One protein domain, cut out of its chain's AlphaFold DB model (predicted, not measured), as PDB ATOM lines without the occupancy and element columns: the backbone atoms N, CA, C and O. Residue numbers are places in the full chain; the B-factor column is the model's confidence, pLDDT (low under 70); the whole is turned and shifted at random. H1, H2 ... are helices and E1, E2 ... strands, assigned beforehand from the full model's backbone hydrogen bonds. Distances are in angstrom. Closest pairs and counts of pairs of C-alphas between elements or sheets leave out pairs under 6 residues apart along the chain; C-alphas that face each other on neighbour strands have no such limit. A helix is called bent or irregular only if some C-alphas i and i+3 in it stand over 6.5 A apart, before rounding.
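What this domain is: This is residues 60 to 135 and 173 to 203 of the 207 residues of a protein of Escherichia coli (UniProt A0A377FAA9). An elongated body has a two-stranded hairpin, E2 and E3, as an arm at one end and a loose group of five short helices toward the other, with a second small strand pair, E1 and E4, between them. The long stretch of residues 91 to 114, with no named element, joins H2 to the hairpin. The printed part has 107 residues, with five named helices and four named strands in the order E1 H1 H2 E2 E3 E4 H3 H4 H5; both two-stranded sheets are antiparallel, and the class is mixed, helices and strands. It is only just compact, close to loose, with a radius of gyration of the C-alphas of 15.3 A and spans of 53 by 29 by 23 A.

Where its parts are: E1, residues 60 to 64, begins at C-alpha 60 (4.140, -5.987, -20.457) and is 13.0 A long. H1, residues 72 to 78, is 10.1 A long and only just irregular, with C-alphas 74 and 77 6.8 A apart. H2, residues 81 to 90, is 14.3 A long. E2, residues 115 to 119, is 12.7 A long, and E3, residues 122 to 127, is 14.6 A long, beginning at C-alpha 122 (-13.154, -6.851, 3.994). E4, residues 131 to 135, is 11.3 A long. H3, residues 173 to 181, is 12.1 A long, H4, residues 187 to 191, 6.0 A, and H5, residues 198 to 201, 5.2 A, ending at C-alpha 201 (7.245, -17.711, -37.575).

How they stand to each other: E1 and E4 are antiparallel at 142 degrees, with N 63 and O 133 2.9 A apart, within hydrogen-bond range. The closest C-alphas of E1 and H4, those of Val 61 and Ala 190, are 5.9 A apart. E1 and H3 are near each other, with 5 pairs of C-alphas within 10 A. H3 and H4 are close but not clearly touching, Ile 180 and Pro 187 having the closest C-alphas at 6.2 A. H3 and H5 are also close but not clearly touching; their closest C-alphas, those of Val 173 and Asp 199, are 6.7 A apart. H2 is close to H4 but not clearly touching, the closest C-alphas being those of Leu 87 and Pro 187 at 7.7 A. H1 and H2 are close but not clearly touching, with Ala 76 and Arg 84 closest at 6.6 A between C-alphas, and run opposite ways at a shallow tilt of 31 degrees. Residues 70 to 71 pair with residues 103 to 104, antiparallel. The hairpin of E2 and E3 is antiparallel at 146 degrees, with N 124 and O 117 2.8 A apart, within hydrogen-bond range; E3 and E4 are apart. In H2, H3 and H4 every O i to N i+4 pair is within hydrogen-bond range; H1 has 1 of 3, beside 2 of 4 O i to N i+3 pairs, and H5 is too short for an O i to N i+4 pair.

The domain as a whole: The two C-alphas farthest apart, those of Gly 121 and Ser 203, are 53.4 A apart. Residues 136 to 172 are cut out, and C-alphas 135 and 173 are 13.8 A apart across the cut. Of the links that are printed whole, H2 to E2 is long. Residues 77 to 82 stand free. The mean pLDDT of the printed part is 96.1, and no printed residue is under 70.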
ATOM      1  N   LEU A  60       3.797  -5.850 -21.873       98.12
ATOM      2  CA  LEU A  60       4.140  -5.987 -20.457       98.12
ATOM      3  C   LEU A  60       4.056  -7.454 -20.063       98.12
ATOM      4  O   LEU A  60       2.991  -8.056 -20.201       98.12
ATOM      5  N   VAL A  61       5.150  -7.993 -19.534       98.19
ATOM      6  CA  VAL A  61       5.214  -9.358 -19.001       98.19
ATOM      7  C   VAL A  61       5.342  -9.311 -17.475       98.19
ATOM      8  O   VAL A  61       5.960  -8.376 -16.954       98.19
ATOM      9  N   PRO A  62       4.722 -10.241 -16.729       97.94
ATOM     10  CA  PRO A  62       4.874 -10.306 -15.279       97.94
ATOM     11  C   PRO A  62       6.324 -10.562 -14.857       97.94
ATOM     12  O   PRO A  62       7.057 -11.261 -15.550       97.94
ATOM     13  N   THR A  63       6.728 -10.016 -13.709       98.38
ATOM     14  CA  THR A  63       8.034 -10.306 -13.101       98.38
ATOM     15  C   THR A  63       7.893 -11.275 -11.938       98.38
ATOM     16  O   THR A  63       6.977 -11.155 -11.118       98.38
ATOM     17  N   LEU A  64       8.836 -12.205 -11.853       98.62
ATOM     18  CA  LEU A  64       8.933 -13.209 -10.806       98.62
ATOM     19  C   LEU A  64       9.262 -12.595  -9.444       98.62
ATOM     20  O   LEU A  64       9.990 -11.608  -9.327       98.62
ATOM     21  N   CYS A  65       8.755 -13.226  -8.387       98.31
ATOM     22  CA  CYS A  65       9.206 -12.961  -7.030       98.31
ATOM     23  C   CYS A  65      10.628 -13.516  -6.836       98.31
ATOM     24  O   CYS A  65      10.814 -14.731  -6.933       98.31
ATOM     25  N   PRO A  66      11.629 -12.676  -6.509       97.69
ATOM     26  CA  PRO A  66      13.005 -13.143  -6.331       97.69
ATOM     27  C   PRO A  66      13.155 -14.091  -5.133       97.69
ATOM     28  O   PRO A  66      14.054 -14.924  -5.135       97.69
ATOM     29  N   SER A  67      12.261 -13.999  -4.143       97.81
ATOM     30  CA  SER A  67      12.314 -14.794  -2.911       97.81
ATOM     31  C   SER A  67      11.763 -16.212  -3.057       97.81
ATOM     32  O   SER A  67      12.043 -17.051  -2.207       97.81
ATOM     33  N   CYS A  68      10.947 -16.492  -4.081       98.06
ATOM     34  CA  CYS A  68      10.308 -17.806  -4.223       98.06
ATOM     35  C   CYS A  68      10.262 -18.372  -5.644       98.06
ATOM     36  O   CYS A  68       9.628 -19.407  -5.843       98.06
ATOM     37  N   ARG A  69      10.900 -17.725  -6.626       98.19
ATOM     38  CA  ARG A  69      11.054 -18.279  -7.979       98.19
ATOM     39  C   ARG A  69      11.745 -19.648  -7.946       98.19
ATOM     40  O   ARG A  69      12.649 -19.871  -7.146       98.19
ATOM     41  N   ILE A  70      11.303 -20.551  -8.815       98.38
ATOM     42  CA  ILE A  70      11.737 -21.952  -8.874       98.38
ATOM     43  C   ILE A  70      12.755 -22.095 -10.011       98.38
ATOM     44  O   ILE A  70      12.450 -21.656 -11.118       98.38
ATOM     45  N   PRO A  71      13.942 -22.668  -9.781       98.19
ATOM     46  CA  PRO A  71      14.948 -22.810 -10.828       98.19
ATOM     47  C   PRO A  71      14.642 -23.988 -11.769       98.19
ATOM     48  O   PRO A  71      13.849 -24.880 -11.436       98.19
ATOM     49  N   TRP A  72      15.272 -23.993 -12.947       97.56
ATOM     50  CA  TRP A  72      15.084 -25.011 -13.987       97.56
ATOM     51  C   TRP A  72      15.257 -26.441 -13.481       97.56
ATOM     52  O   TRP A  72      14.377 -27.263 -13.712       97.56
ATOM     53  N   GLU A  73      16.311 -26.740 -12.724       96.75
ATOM     54  CA  GLU A  73      16.595 -28.090 -12.227       96.75
ATOM     55  C   GLU A  73      15.478 -28.659 -11.344       96.75
ATOM     56  O   GLU A  73      15.258 -29.869 -11.318       96.75
ATOM     57  N   THR A  74      14.742 -27.787 -10.647       97.31
ATOM     58  CA  THR A  74      13.587 -28.188  -9.835       97.31
ATOM     59  C   THR A  74      12.333 -28.325 -10.692       97.31
ATOM     60  O   THR A  74      11.541 -29.239 -10.478       97.31
ATOM     61  N   ARG A  75      12.131 -27.416 -11.654       96.62
ATOM     62  CA  ARG A  75      10.895 -27.358 -12.443       96.62
ATOM     63  C   ARG A  75      10.867 -28.347 -13.606       96.62
ATOM     64  O   ARG A  75       9.814 -28.913 -13.881       96.62
ATOM     65  N   ALA A  76      11.986 -28.550 -14.294       96.00
ATOM     66  CA  ALA A  76      12.065 -29.333 -15.522       96.00
ATOM     67  C   ALA A  76      11.499 -30.761 -15.396       96.00
ATOM     68  O   ALA A  76      10.805 -31.175 -16.326       96.00
ATOM     69  N   PRO A  77      11.697 -31.505 -14.284       96.81
ATOM     70  CA  PRO A  77      11.096 -32.830 -14.099       96.81
ATOM     71  C   PRO A  77       9.561 -32.842 -14.050       96.81
ATOM     72  O   PRO A  77       8.963 -33.888 -14.280       96.81
ATOM     73  N   GLU A  78       8.925 -31.709 -13.738       96.62
ATOM     74  CA  GLU A  78       7.464 -31.575 -13.635       96.62
ATOM     75  C   GLU A  78       6.792 -31.149 -14.951       96.62
ATOM     76  O   GLU A  78       5.564 -31.171 -15.040       96.62
ATOM     77  N   LEU A  79       7.575 -30.710 -15.942       96.50
ATOM     78  CA  LEU A  79       7.078 -30.283 -17.254       96.50
ATOM     79  C   LEU A  79       6.776 -31.488 -18.148       96.50
ATOM     80  O   LEU A  79       7.380 -32.553 -17.986       96.50
ATOM     81  N   SER A  80       5.871 -31.313 -19.115       97.75
ATOM     82  CA  SER A  80       5.720 -32.304 -20.185       97.75
ATOM     83  C   SER A  80       6.975 -32.351 -21.065       97.75
ATOM     84  O   SER A  80       7.736 -31.381 -21.127       97.75
ATOM     85  N   ASP A  81       7.179 -33.465 -21.772       97.38
ATOM     86  CA  ASP A  81       8.301 -33.596 -22.710       97.38
ATOM     87  C   ASP A  81       8.247 -32.497 -23.791       97.38
ATOM     88  O   ASP A  81       9.252 -31.844 -24.049       97.38
ATOM     89  N   ASP A  82       7.055 -32.188 -24.320       97.00
ATOM     90  CA  ASP A  82       6.859 -31.110 -25.302       97.00
ATOM     91  C   ASP A  82       7.242 -29.723 -24.752       97.00
ATOM     92  O   ASP A  82       7.869 -28.923 -25.448       97.00
ATOM     93  N   GLU A  83       6.866 -29.413 -23.504       96.81
ATOM     94  CA  GLU A  83       7.214 -28.140 -22.856       96.81
ATOM     95  C   GLU A  83       8.722 -28.039 -22.618       96.81
ATOM     96  O   GLU A  83       9.310 -26.980 -22.845       96.81
ATOM     97  N   ARG A  84       9.353 -29.136 -22.178       96.69
ATOM     98  CA  ARG A  84      10.800 -29.186 -21.962       96.69
ATOM     99  C   ARG A  84      11.549 -28.981 -23.276       96.69
ATOM    100  O   ARG A  84      12.370 -28.070 -23.348       96.69
ATOM    101  N   ASP A  85      11.203 -29.734 -24.318       96.81
ATOM    102  CA  ASP A  85      11.819 -29.638 -25.646       96.81
ATOM    103  C   ASP A  85      11.646 -28.242 -26.259       96.81
ATOM    104  O   ASP A  85      12.550 -27.711 -26.911       96.81
ATOM    105  N   TYR A  86      10.475 -27.623 -26.073       96.75
ATOM    106  CA  TYR A  86      10.214 -26.261 -26.532       96.75
ATOM    107  C   TYR A  86      11.115 -25.242 -25.824       96.75
ATOM    108  O   TYR A  86      11.760 -24.422 -26.481       96.75
ATOM    109  N   LEU A  87      11.219 -25.311 -24.494       97.06
ATOM    110  CA  LEU A  87      12.071 -24.401 -23.729       97.06
ATOM    111  C   LEU A  87      13.558 -24.624 -24.010       97.06
ATOM    112  O   LEU A  87      14.283 -23.651 -24.188       97.06
ATOM    113  N   GLU A  88      14.019 -25.867 -24.123       95.50
ATOM    114  CA  GLU A  88      15.408 -26.162 -24.490       95.50
ATOM    115  C   GLU A  88      15.755 -25.613 -25.879       95.50
ATOM    116  O   GLU A  88      16.835 -25.059 -26.070       95.50
ATOM    117  N   ARG A  89      14.823 -25.671 -26.838       95.44
ATOM    118  CA  ARG A  89      15.027 -25.119 -28.185       95.44
ATOM    119  C   ARG A  89      15.122 -23.595 -28.202       95.44
ATOM    120  O   ARG A  89      15.965 -23.046 -28.909       95.44
ATOM    121  N   HIS A  90      14.257 -22.896 -27.464       96.38
ATOM    122  CA  HIS A  90      14.136 -21.438 -27.596       96.38
ATOM    123  C   HIS A  90      14.820 -20.639 -26.476       96.38
ATOM    124  O   HIS A  90      15.173 -19.480 -26.702       96.38
ATOM    125  N   CYS A  91      15.066 -21.240 -25.308       94.81
ATOM    126  CA  CYS A  91      15.746 -20.629 -24.159       94.81
ATOM    127  C   CYS A  91      17.202 -21.097 -23.974       94.81
ATOM    128  O   CYS A  91      17.809 -20.764 -22.958       94.81
ATOM    129  N   ASN A  92      17.779 -21.812 -24.947       93.56
ATOM    130  CA  ASN A  92      19.198 -22.179 -24.979       93.56
ATOM    131  C   ASN A  92      19.879 -21.636 -26.251       93.56
ATOM    132  O   ASN A  92      20.255 -22.383 -27.152       93.56
ATOM    133  N   LYS A  93      19.966 -20.306 -26.357       91.25
ATOM    134  CA  LYS A  93      20.572 -19.601 -27.496       91.25
ATOM    135  C   LYS A  93      21.910 -18.999 -27.086       91.25
ATOM    136  O   LYS A  93      21.971 -18.218 -26.131       91.25
ATOM    137  N   ASP A  94      22.952 -19.311 -27.854       88.44
ATOM    138  CA  ASP A  94      24.318 -18.853 -27.608       88.44
ATOM    139  C   ASP A  94      24.384 -17.349 -27.329       88.44
ATOM    140  O   ASP A  94      23.871 -16.524 -28.085       88.44
ATOM    141  N   SER A  95      25.054 -16.989 -26.232       88.00
ATOM    142  CA  SER A  95      25.250 -15.603 -25.775       88.00
ATOM    143  C   SER A  95      23.973 -14.807 -25.451       88.00
ATOM    144  O   SER A  95      24.073 -13.611 -25.176       88.00
ATOM    145  N   LEU A  96      22.792 -15.436 -25.447       93.06
ATOM    146  CA  LEU A  96      21.514 -14.757 -25.219       93.06
ATOM    147  C   LEU A  96      20.733 -15.326 -24.032       93.06
ATOM    148  O   LEU A  96      20.280 -14.564 -23.179       93.06
ATOM    149  N   CYS A  97      20.550 -16.645 -23.989       94.75
ATOM    150  CA  CYS A  97      19.778 -17.313 -22.945       94.75
ATOM    151  C   CYS A  97      20.273 -18.742 -22.750       94.75
ATOM    152  O   CYS A  97      20.531 -19.432 -23.730       94.75
ATOM    153  N   SER A  98      20.380 -19.174 -21.497       96.12
ATOM    154  CA  SER A  98      20.691 -20.555 -21.125       96.12
ATOM    155  C   SER A  98      19.614 -21.088 -20.190       96.12
ATOM    156  O   SER A  98      19.143 -20.361 -19.312       96.12
ATOM    157  N   THR A  99      19.267 -22.366 -20.346       93.88
ATOM    158  CA  THR A  99      18.323 -23.082 -19.473       93.88
ATOM    159  C   THR A  99      18.737 -23.041 -18.005       93.88
ATOM    160  O   THR A  99      17.871 -22.960 -17.142       93.88
ATOM    161  N   ASP A 100      20.035 -22.983 -17.705       94.38
ATOM    162  CA  ASP A 100      20.544 -22.905 -16.327       94.38
ATOM    163  C   ASP A 100      20.170 -21.586 -15.627       94.38
ATOM    164  O   ASP A 100      20.189 -21.484 -14.403       94.38
ATOM    165  N   ASN A 101      19.807 -20.563 -16.406       96.38
ATOM    166  CA  ASN A 101      19.458 -19.240 -15.907       96.38
ATOM    167  C   ASN A 101      17.953 -18.956 -15.942       96.38
ATOM    168  O   ASN A 101      17.558 -17.832 -15.619       96.38
ATOM    169  N   ILE A 102      17.109 -19.914 -16.342       97.75
ATOM    170  CA  ILE A 102      15.662 -19.687 -16.419       97.75
ATOM    171  C   ILE A 102      14.971 -20.084 -15.117       97.75
ATOM    172  O   ILE A 102      15.314 -21.065 -14.458       97.75
ATOM    173  N   TRP A 103      13.976 -19.286 -14.744       98.50
ATOM    174  CA  TRP A 103      13.255 -19.421 -13.487       98.50
ATOM    175  C   TRP A 103      11.758 -19.417 -13.742       98.50
ATOM    176  O   TRP A 103      11.279 -18.828 -14.708       98.50
ATOM    177  N   PHE A 104      11.019 -20.034 -12.833       98.56
ATOM    178  CA  PHE A 104       9.586 -20.234 -12.940       98.56
ATOM    179  C   PHE A 104       8.858 -19.659 -11.744       98.56
ATOM    180  O   PHE A 104       9.380 -19.532 -10.630       98.56
ATOM    181  N   ARG A 105       7.602 -19.319 -11.976       98.12
ATOM    182  CA  ARG A 105       6.704 -18.825 -10.954       98.12
ATOM    183  C   ARG A 105       6.375 -19.941  -9.976       98.12
ATOM    184  O   ARG A 105       5.887 -20.998 -10.360       98.12
ATOM    185  N   ASN A 106       6.520 -19.654  -8.687       97.50
ATOM    186  CA  ASN A 106       5.900 -20.466  -7.650       97.50
ATOM    187  C   ASN A 106       4.413 -20.080  -7.512       97.50
ATOM    188  O   ASN A 106       4.123 -18.977  -7.036       97.50
ATOM    189  N   PRO A 107       3.460 -20.957  -7.885       94.81
ATOM    190  CA  PRO A 107       2.033 -20.630  -7.884       94.81
ATOM    191  C   PRO A 107       1.462 -20.396  -6.478       94.81
ATOM    192  O   PRO A 107       0.440 -19.722  -6.339       94.81
ATOM    193  N   HIS A 108       2.117 -20.922  -5.438       95.19
ATOM    194  CA  HIS A 108       1.724 -20.709  -4.045       95.19
ATOM    195  C   HIS A 108       2.202 -19.355  -3.502       95.19
ATOM    196  O   HIS A 108       1.610 -18.824  -2.563       95.19
ATOM    197  N   GLY A 109       3.229 -18.762  -4.117       96.12
ATOM    198  CA  GLY A 109       3.858 -17.539  -3.629       96.12
ATOM    199  C   GLY A 109       4.584 -17.721  -2.293       96.12
ATOM    200  O   GLY A 109       4.913 -18.832  -1.885       96.12
ATOM    201  N   CYS A 110       4.894 -16.605  -1.638       96.94
ATOM    202  CA  CYS A 110       5.521 -16.560  -0.316       96.94
ATOM    203  C   CYS A 110       5.082 -15.298   0.438       96.94
ATOM    204  O   CYS A 110       4.376 -14.460  -0.124       96.94
ATOM    205  N   SER A 111       5.533 -15.131   1.685       95.94
ATOM    206  CA  SER A 111       5.235 -13.954   2.516       95.94
ATOM    207  C   SER A 111       5.643 -12.618   1.884       95.94
ATOM    208  O   SER A 111       5.040 -11.600   2.200       95.94
ATOM    209  N   GLU A 112       6.634 -12.622   0.986       96.12
ATOM    210  CA  GLU A 112       7.145 -11.407   0.337       96.12
ATOM    211  C   GLU A 112       6.294 -10.936  -0.846       96.12
ATOM    212  O   GLU A 112       6.280  -9.748  -1.148       96.12
ATOM    213  N   CYS A 113       5.607 -11.844  -1.549       96.50
ATOM    214  CA  CYS A 113       4.796 -11.479  -2.718       96.50
ATOM    215  C   CYS A 113       3.295 -11.602  -2.487       96.50
ATOM    216  O   CYS A 113       2.524 -10.959  -3.196       96.50
ATOM    217  N   ASN A 114       2.860 -12.420  -1.530       96.56
ATOM    218  CA  ASN A 114       1.444 -12.586  -1.265       96.56
ATOM    219  C   ASN A 114       0.923 -11.429  -0.421       96.56
ATOM    220  O   ASN A 114       1.377 -11.187   0.698       96.56
ATOM    221  N   HIS A 115      -0.071 -10.729  -0.960       94.25
ATOM    222  CA  HIS A 115      -0.696  -9.606  -0.276       94.25
ATOM    223  C   HIS A 115      -2.211  -9.733  -0.277       94.25
ATOM    224  O   HIS A 115      -2.835 -10.013  -1.305       94.25
ATOM    225  N   ASP A 116      -2.805  -9.457   0.879       94.75
ATOM    226  CA  ASP A 116      -4.249  -9.412   1.038       94.75
ATOM    227  C   ASP A 116      -4.813  -8.109   0.480       94.75
ATOM    228  O   ASP A 116      -4.429  -7.006   0.870       94.75
ATOM    229  N   VAL A 117      -5.790  -8.234  -0.414       94.12
ATOM    230  CA  VAL A 117      -6.526  -7.088  -0.941       94.12
ATOM    231  C   VAL A 117      -7.709  -6.817  -0.028       94.12
ATOM    232  O   VAL A 117      -8.678  -7.579  -0.012       94.12
ATOM    233  N   ILE A 118      -7.653  -5.718   0.720       95.31
ATOM    234  CA  ILE A 118      -8.722  -5.289   1.624       95.31
ATOM    235  C   ILE A 118      -9.465  -4.109   0.992       95.31
ATOM    236  O   ILE A 118      -8.882  -3.059   0.748       95.31
ATOM    237  N   ILE A 119     -10.769  -4.267   0.749       94.31
ATOM    238  CA  ILE A 119     -11.636  -3.192   0.237       94.31
ATOM    239  C   ILE A 119     -12.826  -3.046   1.178       94.31
ATOM    240  O   ILE A 119     -13.572  -4.007   1.398       94.31
ATOM    241  N   ASN A 120     -13.019  -1.835   1.707       95.44
ATOM    242  CA  ASN A 120     -14.045  -1.502   2.702       95.44
ATOM    243  C   ASN A 120     -13.957  -2.394   3.955       95.44
ATOM    244  O   ASN A 120     -14.961  -2.934   4.417       95.44
ATOM    245  N   GLY A 121     -12.736  -2.616   4.454       93.94
ATOM    246  CA  GLY A 121     -12.473  -3.418   5.654       93.94
ATOM    247  C   GLY A 121     -12.689  -4.927   5.492       93.94
ATOM    248  O   GLY A 121     -12.603  -5.659   6.473       93.94
ATOM    249  N   ARG A 122     -12.970  -5.420   4.278       95.12
ATOM    250  CA  ARG A 122     -13.154  -6.851   3.994       95.12
ATOM    251  C   ARG A 122     -12.085  -7.354   3.035       95.12
ATOM    252  O   ARG A 122     -11.840  -6.719   2.007       95.12
ATOM    253  N   LYS A 123     -11.507  -8.519   3.337       95.56
ATOM    254  CA  LYS A 123     -10.624  -9.241   2.411       95.56
ATOM    255  C   LYS A 123     -11.414  -9.621   1.157       95.56
ATOM    256  O   LYS A 123     -12.458 -10.266   1.241       95.56
ATOM    257  N   ARG A 124     -10.941  -9.169  -0.002       95.12
ATOM    258  CA  ARG A 124     -11.515  -9.444  -1.329       95.12
ATOM    259  C   ARG A 124     -10.745 -10.506  -2.097       95.12
ATOM    260  O   ARG A 124     -11.311 -11.121  -2.989       95.12
ATOM    261  N   GLY A 125      -9.484 -10.724  -1.747       92.75
ATOM    262  CA  GLY A 125      -8.639 -11.723  -2.376       92.75
ATOM    263  C   GLY A 125      -7.198 -11.611  -1.908       92.75
ATOM    264  O   GLY A 125      -6.887 -10.835  -1.005       92.75
ATOM    265  N   GLU A 126      -6.345 -12.388  -2.558       92.25
ATOM    266  CA  GLU A 126      -4.898 -12.415  -2.372       92.25
ATOM    267  C   GLU A 126      -4.245 -12.255  -3.749       92.25
ATOM    268  O   GLU A 126      -4.663 -12.899  -4.720       92.25
ATOM    269  N   ILE A 127      -3.263 -11.364  -3.838       93.19
ATOM    270  CA  ILE A 127      -2.522 -11.046  -5.065       93.19
ATOM    271  C   ILE A 127      -1.054 -11.452  -4.936       93.19
ATOM    272  O   ILE A 127      -0.611 -11.878  -3.876       93.19
ATOM    273  N   GLY A 128      -0.314 -11.328  -6.037       93.12
ATOM    274  CA  GLY A 128       1.097 -11.688  -6.128       93.12
ATOM    275  C   GLY A 128       1.273 -13.134  -6.555       93.12
ATOM    276  O   GLY A 128       1.526 -13.383  -7.733       93.12
ATOM    277  N   LYS A 129       1.075 -14.098  -5.644       95.06
ATOM    278  CA  LYS A 129       1.155 -15.544  -5.939       95.06
ATOM    279  C   LYS A 129       2.400 -15.896  -6.762       95.06
ATOM    280  O   LYS A 129       2.276 -16.453  -7.849       95.06
ATOM    281  N   GLY A 130       3.574 -15.460  -6.310       97.06
ATOM    282  CA  GLY A 130       4.854 -15.669  -7.001       97.06
ATOM    283  C   GLY A 130       5.255 -14.587  -8.009       97.06
ATOM    284  O   GLY A 130       6.323 -14.699  -8.604       97.06
ATOM    285  N   LEU A 131       4.450 -13.535  -8.180       97.50
ATOM    286  CA  LEU A 131       4.732 -12.385  -9.046       97.50
ATOM    287  C   LEU A 131       4.785 -11.090  -8.228       97.50
ATOM    288  O   LEU A 131       4.037 -10.936  -7.264       97.50
ATOM    289  N   THR A 132       5.641 -10.150  -8.622       96.44
ATOM    290  CA  THR A 132       5.878  -8.888  -7.882       96.44
ATOM    291  C   THR A 132       5.603  -7.631  -8.698       96.44
ATOM    292  O   THR A 132       5.474  -6.545  -8.138       96.44
ATOM    293  N   GLY A 133       5.485  -7.746 -10.019       95.62
ATOM    294  CA  GLY A 133       5.358  -6.585 -10.885       95.62
ATOM    295  C   GLY A 133       5.275  -6.950 -12.357       95.62
ATOM    296  O   GLY A 133       4.821  -8.035 -12.729       95.62
ATOM    297  N   ARG A 134       5.674  -5.998 -13.201       97.69
ATOM    298  CA  ARG A 134       5.722  -6.136 -14.656       97.69
ATOM    299  C   ARG A 134       6.967  -5.462 -15.203       97.69
ATOM    300  O   ARG A 134       7.352  -4.403 -14.719       97.69
ATOM    301  N   THR A 135       7.537  -6.045 -16.247       98.25
ATOM    302  CA  THR A 135       8.614  -5.441 -17.030       98.25
ATOM    303  C   THR A 135       8.172  -5.262 -18.476       98.25
ATOM    304  O   THR A 135       7.241  -5.923 -18.951       98.25
ATOM    305  N   VAL A 173      11.347 -11.007 -29.054       97.19
ATOM    306  CA  VAL A 173      11.777 -12.326 -28.565       97.19
ATOM    307  C   VAL A 173      13.183 -12.232 -27.994       97.19
ATOM    308  O   VAL A 173      13.415 -12.692 -26.884       97.19
ATOM    309  N   GLU A 174      14.109 -11.564 -28.683       97.44
ATOM    310  CA  GLU A 174      15.469 -11.385 -28.182       97.44
ATOM    311  C   GLU A 174      15.488 -10.600 -26.863       97.44
ATOM    312  O   GLU A 174      16.112 -11.024 -25.891       97.44
ATOM    313  N   HIS A 175      14.755  -9.483 -26.780       98.25
ATOM    314  CA  HIS A 175      14.641  -8.731 -25.530       98.25
ATOM    315  C   HIS A 175      13.978  -9.572 -24.423       98.25
ATOM    316  O   HIS A 175      14.425  -9.527 -23.276       98.25
ATOM    317  N   LEU A 176      12.961 -10.379 -24.742       98.44
ATOM    318  CA  LEU A 176      12.350 -11.302 -23.786       98.44
ATOM    319  C   LEU A 176      13.358 -12.333 -23.269       98.44
ATOM    320  O   LEU A 176      13.463 -12.510 -22.058       98.44
ATOM    321  N   LEU A 177      14.128 -12.962 -24.155       98.12
ATOM    322  CA  LEU A 177      15.131 -13.959 -23.785       98.12
ATOM    323  C   LEU A 177      16.195 -13.382 -22.846       98.12
ATOM    324  O   LEU A 177      16.560 -14.040 -21.876       98.12
ATOM    325  N   ARG A 178      16.600 -12.117 -23.032       97.94
ATOM    326  CA  ARG A 178      17.473 -11.421 -22.065       97.94
ATOM    327  C   ARG A 178      16.833 -11.339 -20.675       97.94
ATOM    328  O   ARG A 178      17.494 -11.631 -19.685       97.94
ATOM    329  N   ARG A 179      15.540 -10.996 -20.581       98.25
ATOM    330  CA  ARG A 179      14.813 -10.919 -19.293       98.25
ATOM    331  C   ARG A 179      14.572 -12.283 -18.651       98.25
ATOM    332  O   ARG A 179      14.574 -12.382 -17.424       98.25
ATOM    333  N   ILE A 180      14.371 -13.317 -19.462       98.38
ATOM    334  CA  ILE A 180      14.286 -14.704 -18.994       98.38
ATOM    335  C   ILE A 180      15.640 -15.134 -18.418       98.38
ATOM    336  O   ILE A 180      15.681 -15.627 -17.296       98.38
ATOM    337  N   ASN A 181      16.745 -14.860 -19.117       97.94
ATOM    338  CA  ASN A 181      18.100 -15.189 -18.666       97.94
ATOM    339  C   ASN A 181      18.553 -14.373 -17.437       97.94
ATOM    340  O   ASN A 181      19.390 -14.819 -16.664       97.94
ATOM    341  N   GLU A 182      17.987 -13.184 -17.203       97.31
ATOM    342  CA  GLU A 182      18.133 -12.442 -15.935       97.31
ATOM    343  C   GLU A 182      17.374 -13.112 -14.760       97.31
ATOM    344  O   GLU A 182      17.459 -12.671 -13.609       97.31
ATOM    345  N   GLY A 183      16.579 -14.150 -15.037       97.44
ATOM    346  CA  GLY A 183      15.671 -14.794 -14.093       97.44
ATOM    347  C   GLY A 183      14.520 -13.899 -13.639       97.44
ATOM    348  O   GLY A 183      13.930 -14.129 -12.579       97.44
ATOM    349  N   LEU A 184      14.232 -12.837 -14.395       98.12
ATOM    350  CA  LEU A 184      13.218 -11.849 -14.040       98.12
ATOM    351  C   LEU A 184      11.812 -12.303 -14.443       98.12
ATOM    352  O   LEU A 184      10.835 -11.878 -13.827       98.12
ATOM    353  N   VAL A 185      11.704 -13.138 -15.474       98.31
ATOM    354  CA  VAL A 185      10.440 -13.490 -16.128       98.31
ATOM    355  C   VAL A 185      10.346 -15.003 -16.303       98.31
ATOM    356  O   VAL A 185      11.321 -15.641 -16.688       98.31
ATOM    357  N   ASP A 186       9.159 -15.553 -16.044       98.44
ATOM    358  CA  ASP A 186       8.840 -16.956 -16.320       98.44
ATOM    359  C   ASP A 186       8.700 -17.178 -17.837       98.44
ATOM    360  O   ASP A 186       7.890 -16.482 -18.465       98.44
ATOM    361  N   PRO A 187       9.438 -18.126 -18.441       98.12
ATOM    362  CA  PRO A 187       9.394 -18.345 -19.883       98.12
ATOM    363  C   PRO A 187       8.020 -18.832 -20.372       98.12
ATOM    364  O   PRO A 187       7.571 -18.396 -21.429       98.12
ATOM    365  N   LEU A 188       7.307 -19.656 -19.598       97.50
ATOM    366  CA  LEU A 188       5.985 -20.178 -19.960       97.50
ATOM    367  C   LEU A 188       4.884 -19.124 -19.794       97.50
ATOM    368  O   LEU A 188       3.933 -19.089 -20.578       97.50
ATOM    369  N   GLU A 189       4.976 -18.250 -18.785       96.62
ATOM    370  CA  GLU A 189       4.037 -17.123 -18.693       96.62
ATOM    371  C   GLU A 189       4.287 -16.083 -19.785       96.62
ATOM    372  O   GLU A 189       3.330 -15.520 -20.327       96.62
ATOM    373  N   ALA A 190       5.554 -15.823 -20.112       97.50
ATOM    374  CA  ALA A 190       5.909 -14.864 -21.144       97.50
ATOM    375  C   ALA A 190       5.532 -15.334 -22.546       97.50
ATOM    376  O   ALA A 190       5.041 -14.510 -23.316       97.50
ATOM    377  N   ASP A 191       5.683 -16.626 -22.851       97.75
ATOM    378  CA  ASP A 191       5.334 -17.220 -24.149       97.75
ATOM    379  C   ASP A 191       3.872 -16.938 -24.549       97.75
ATOM    380  O   ASP A 191       3.568 -16.570 -25.685       97.75
ATOM    381  N   ARG A 192       2.956 -16.947 -23.571       96.62
ATOM    382  CA  ARG A 192       1.533 -16.607 -23.777       96.62
ATOM    383  C   ARG A 192       1.307 -15.163 -24.228       96.62
ATOM    384  O   ARG A 192       0.242 -14.838 -24.754       96.62
ATOM    385  N   ILE A 193       2.265 -14.276 -23.962       97.00
ATOM    386  CA  ILE A 193       2.209 -12.850 -24.301       97.00
ATOM    387  C   ILE A 193       3.061 -12.564 -25.536       97.00
ATOM    388  O   ILE A 193       2.642 -11.771 -26.378       97.00
ATOM    389  N   ILE A 194       4.246 -13.161 -25.645       97.19
ATOM    390  CA  ILE A 194       5.178 -13.081 -26.775       97.19
ATOM    391  C   ILE A 194       5.694 -14.502 -27.010       97.19
ATOM    392  O   ILE A 194       6.553 -14.938 -26.244       97.19
ATOM    393  N   PRO A 195       5.199 -15.207 -28.042       97.12
ATOM    394  CA  PRO A 195       5.653 -16.560 -28.334       97.12
ATOM    395  C   PRO A 195       7.166 -16.600 -28.556       97.12
ATOM    396  O   PRO A 195       7.706 -15.755 -29.275       97.12
ATOM    397  N   LEU A 196       7.852 -17.565 -27.947       97.19
ATOM    398  CA  LEU A 196       9.308 -17.711 -28.060       97.19
ATOM    399  C   LEU A 196       9.754 -18.066 -29.489       97.19
ATOM    400  O   LEU A 196      10.880 -17.754 -29.879       97.19
ATOM    401  N   ASP A 197       8.851 -18.639 -30.283       96.12
ATOM    402  CA  ASP A 197       9.027 -18.933 -31.704       96.12
ATOM    403  C   ASP A 197       8.522 -17.809 -32.641       96.12
ATOM    404  O   ASP A 197       8.504 -17.980 -33.861       96.12
ATOM    405  N   GLU A 198       8.124 -16.637 -32.113       95.12
ATOM    406  CA  GLU A 198       7.588 -15.522 -32.920       95.12
ATOM    407  C   GLU A 198       8.576 -15.085 -34.017       95.12
ATOM    408  O   GLU A 198       8.157 -14.820 -35.142       95.12
ATOM    409  N   ASP A 199       9.882 -15.062 -33.737       93.88
ATOM    410  CA  ASP A 199      10.897 -14.693 -34.732       93.88
ATOM    411  C   ASP A 199      11.011 -15.709 -35.872       93.88
ATOM    412  O   ASP A 199      11.145 -15.303 -37.026       93.88
ATOM    413  N   GLU A 200      10.907 -17.003 -35.565       92.75
ATOM    414  CA  GLU A 200      10.952 -18.089 -36.550       92.75
ATOM    415  C   GLU A 200       9.705 -18.043 -37.440       92.75
ATOM    416  O   GLU A 200       9.814 -18.048 -38.665       92.75
ATOM    417  N   ARG A 201       8.519 -17.855 -36.844       91.19
ATOM    418  CA  ARG A 201       7.245 -17.711 -37.575       91.19
ATOM    419  C   ARG A 201       7.196 -16.482 -38.486       91.19
ATOM    420  O   ARG A 201       6.451 -16.476 -39.464       91.19
ATOM    421  N   LEU A 202       7.913 -15.416 -38.126       89.50
ATOM    422  CA  LEU A 202       7.973 -14.166 -38.890       89.50
ATOM    423  C   LEU A 202       9.149 -14.114 -39.873       89.50
ATOM    424  O   LEU A 202       9.259 -13.137 -40.622       89.50
ATOM    425  N   SER A 203      10.030 -15.114 -39.852       84.62
ATOM    426  CA  SER A 203      11.126 -15.234 -40.805       84.62
ATOM    427  C   SER A 203      10.611 -15.703 -42.171       84.62
ATOM    428  O   SER A 203       9.553 -16.321 -42.284       84.62
TER     429      SER A 203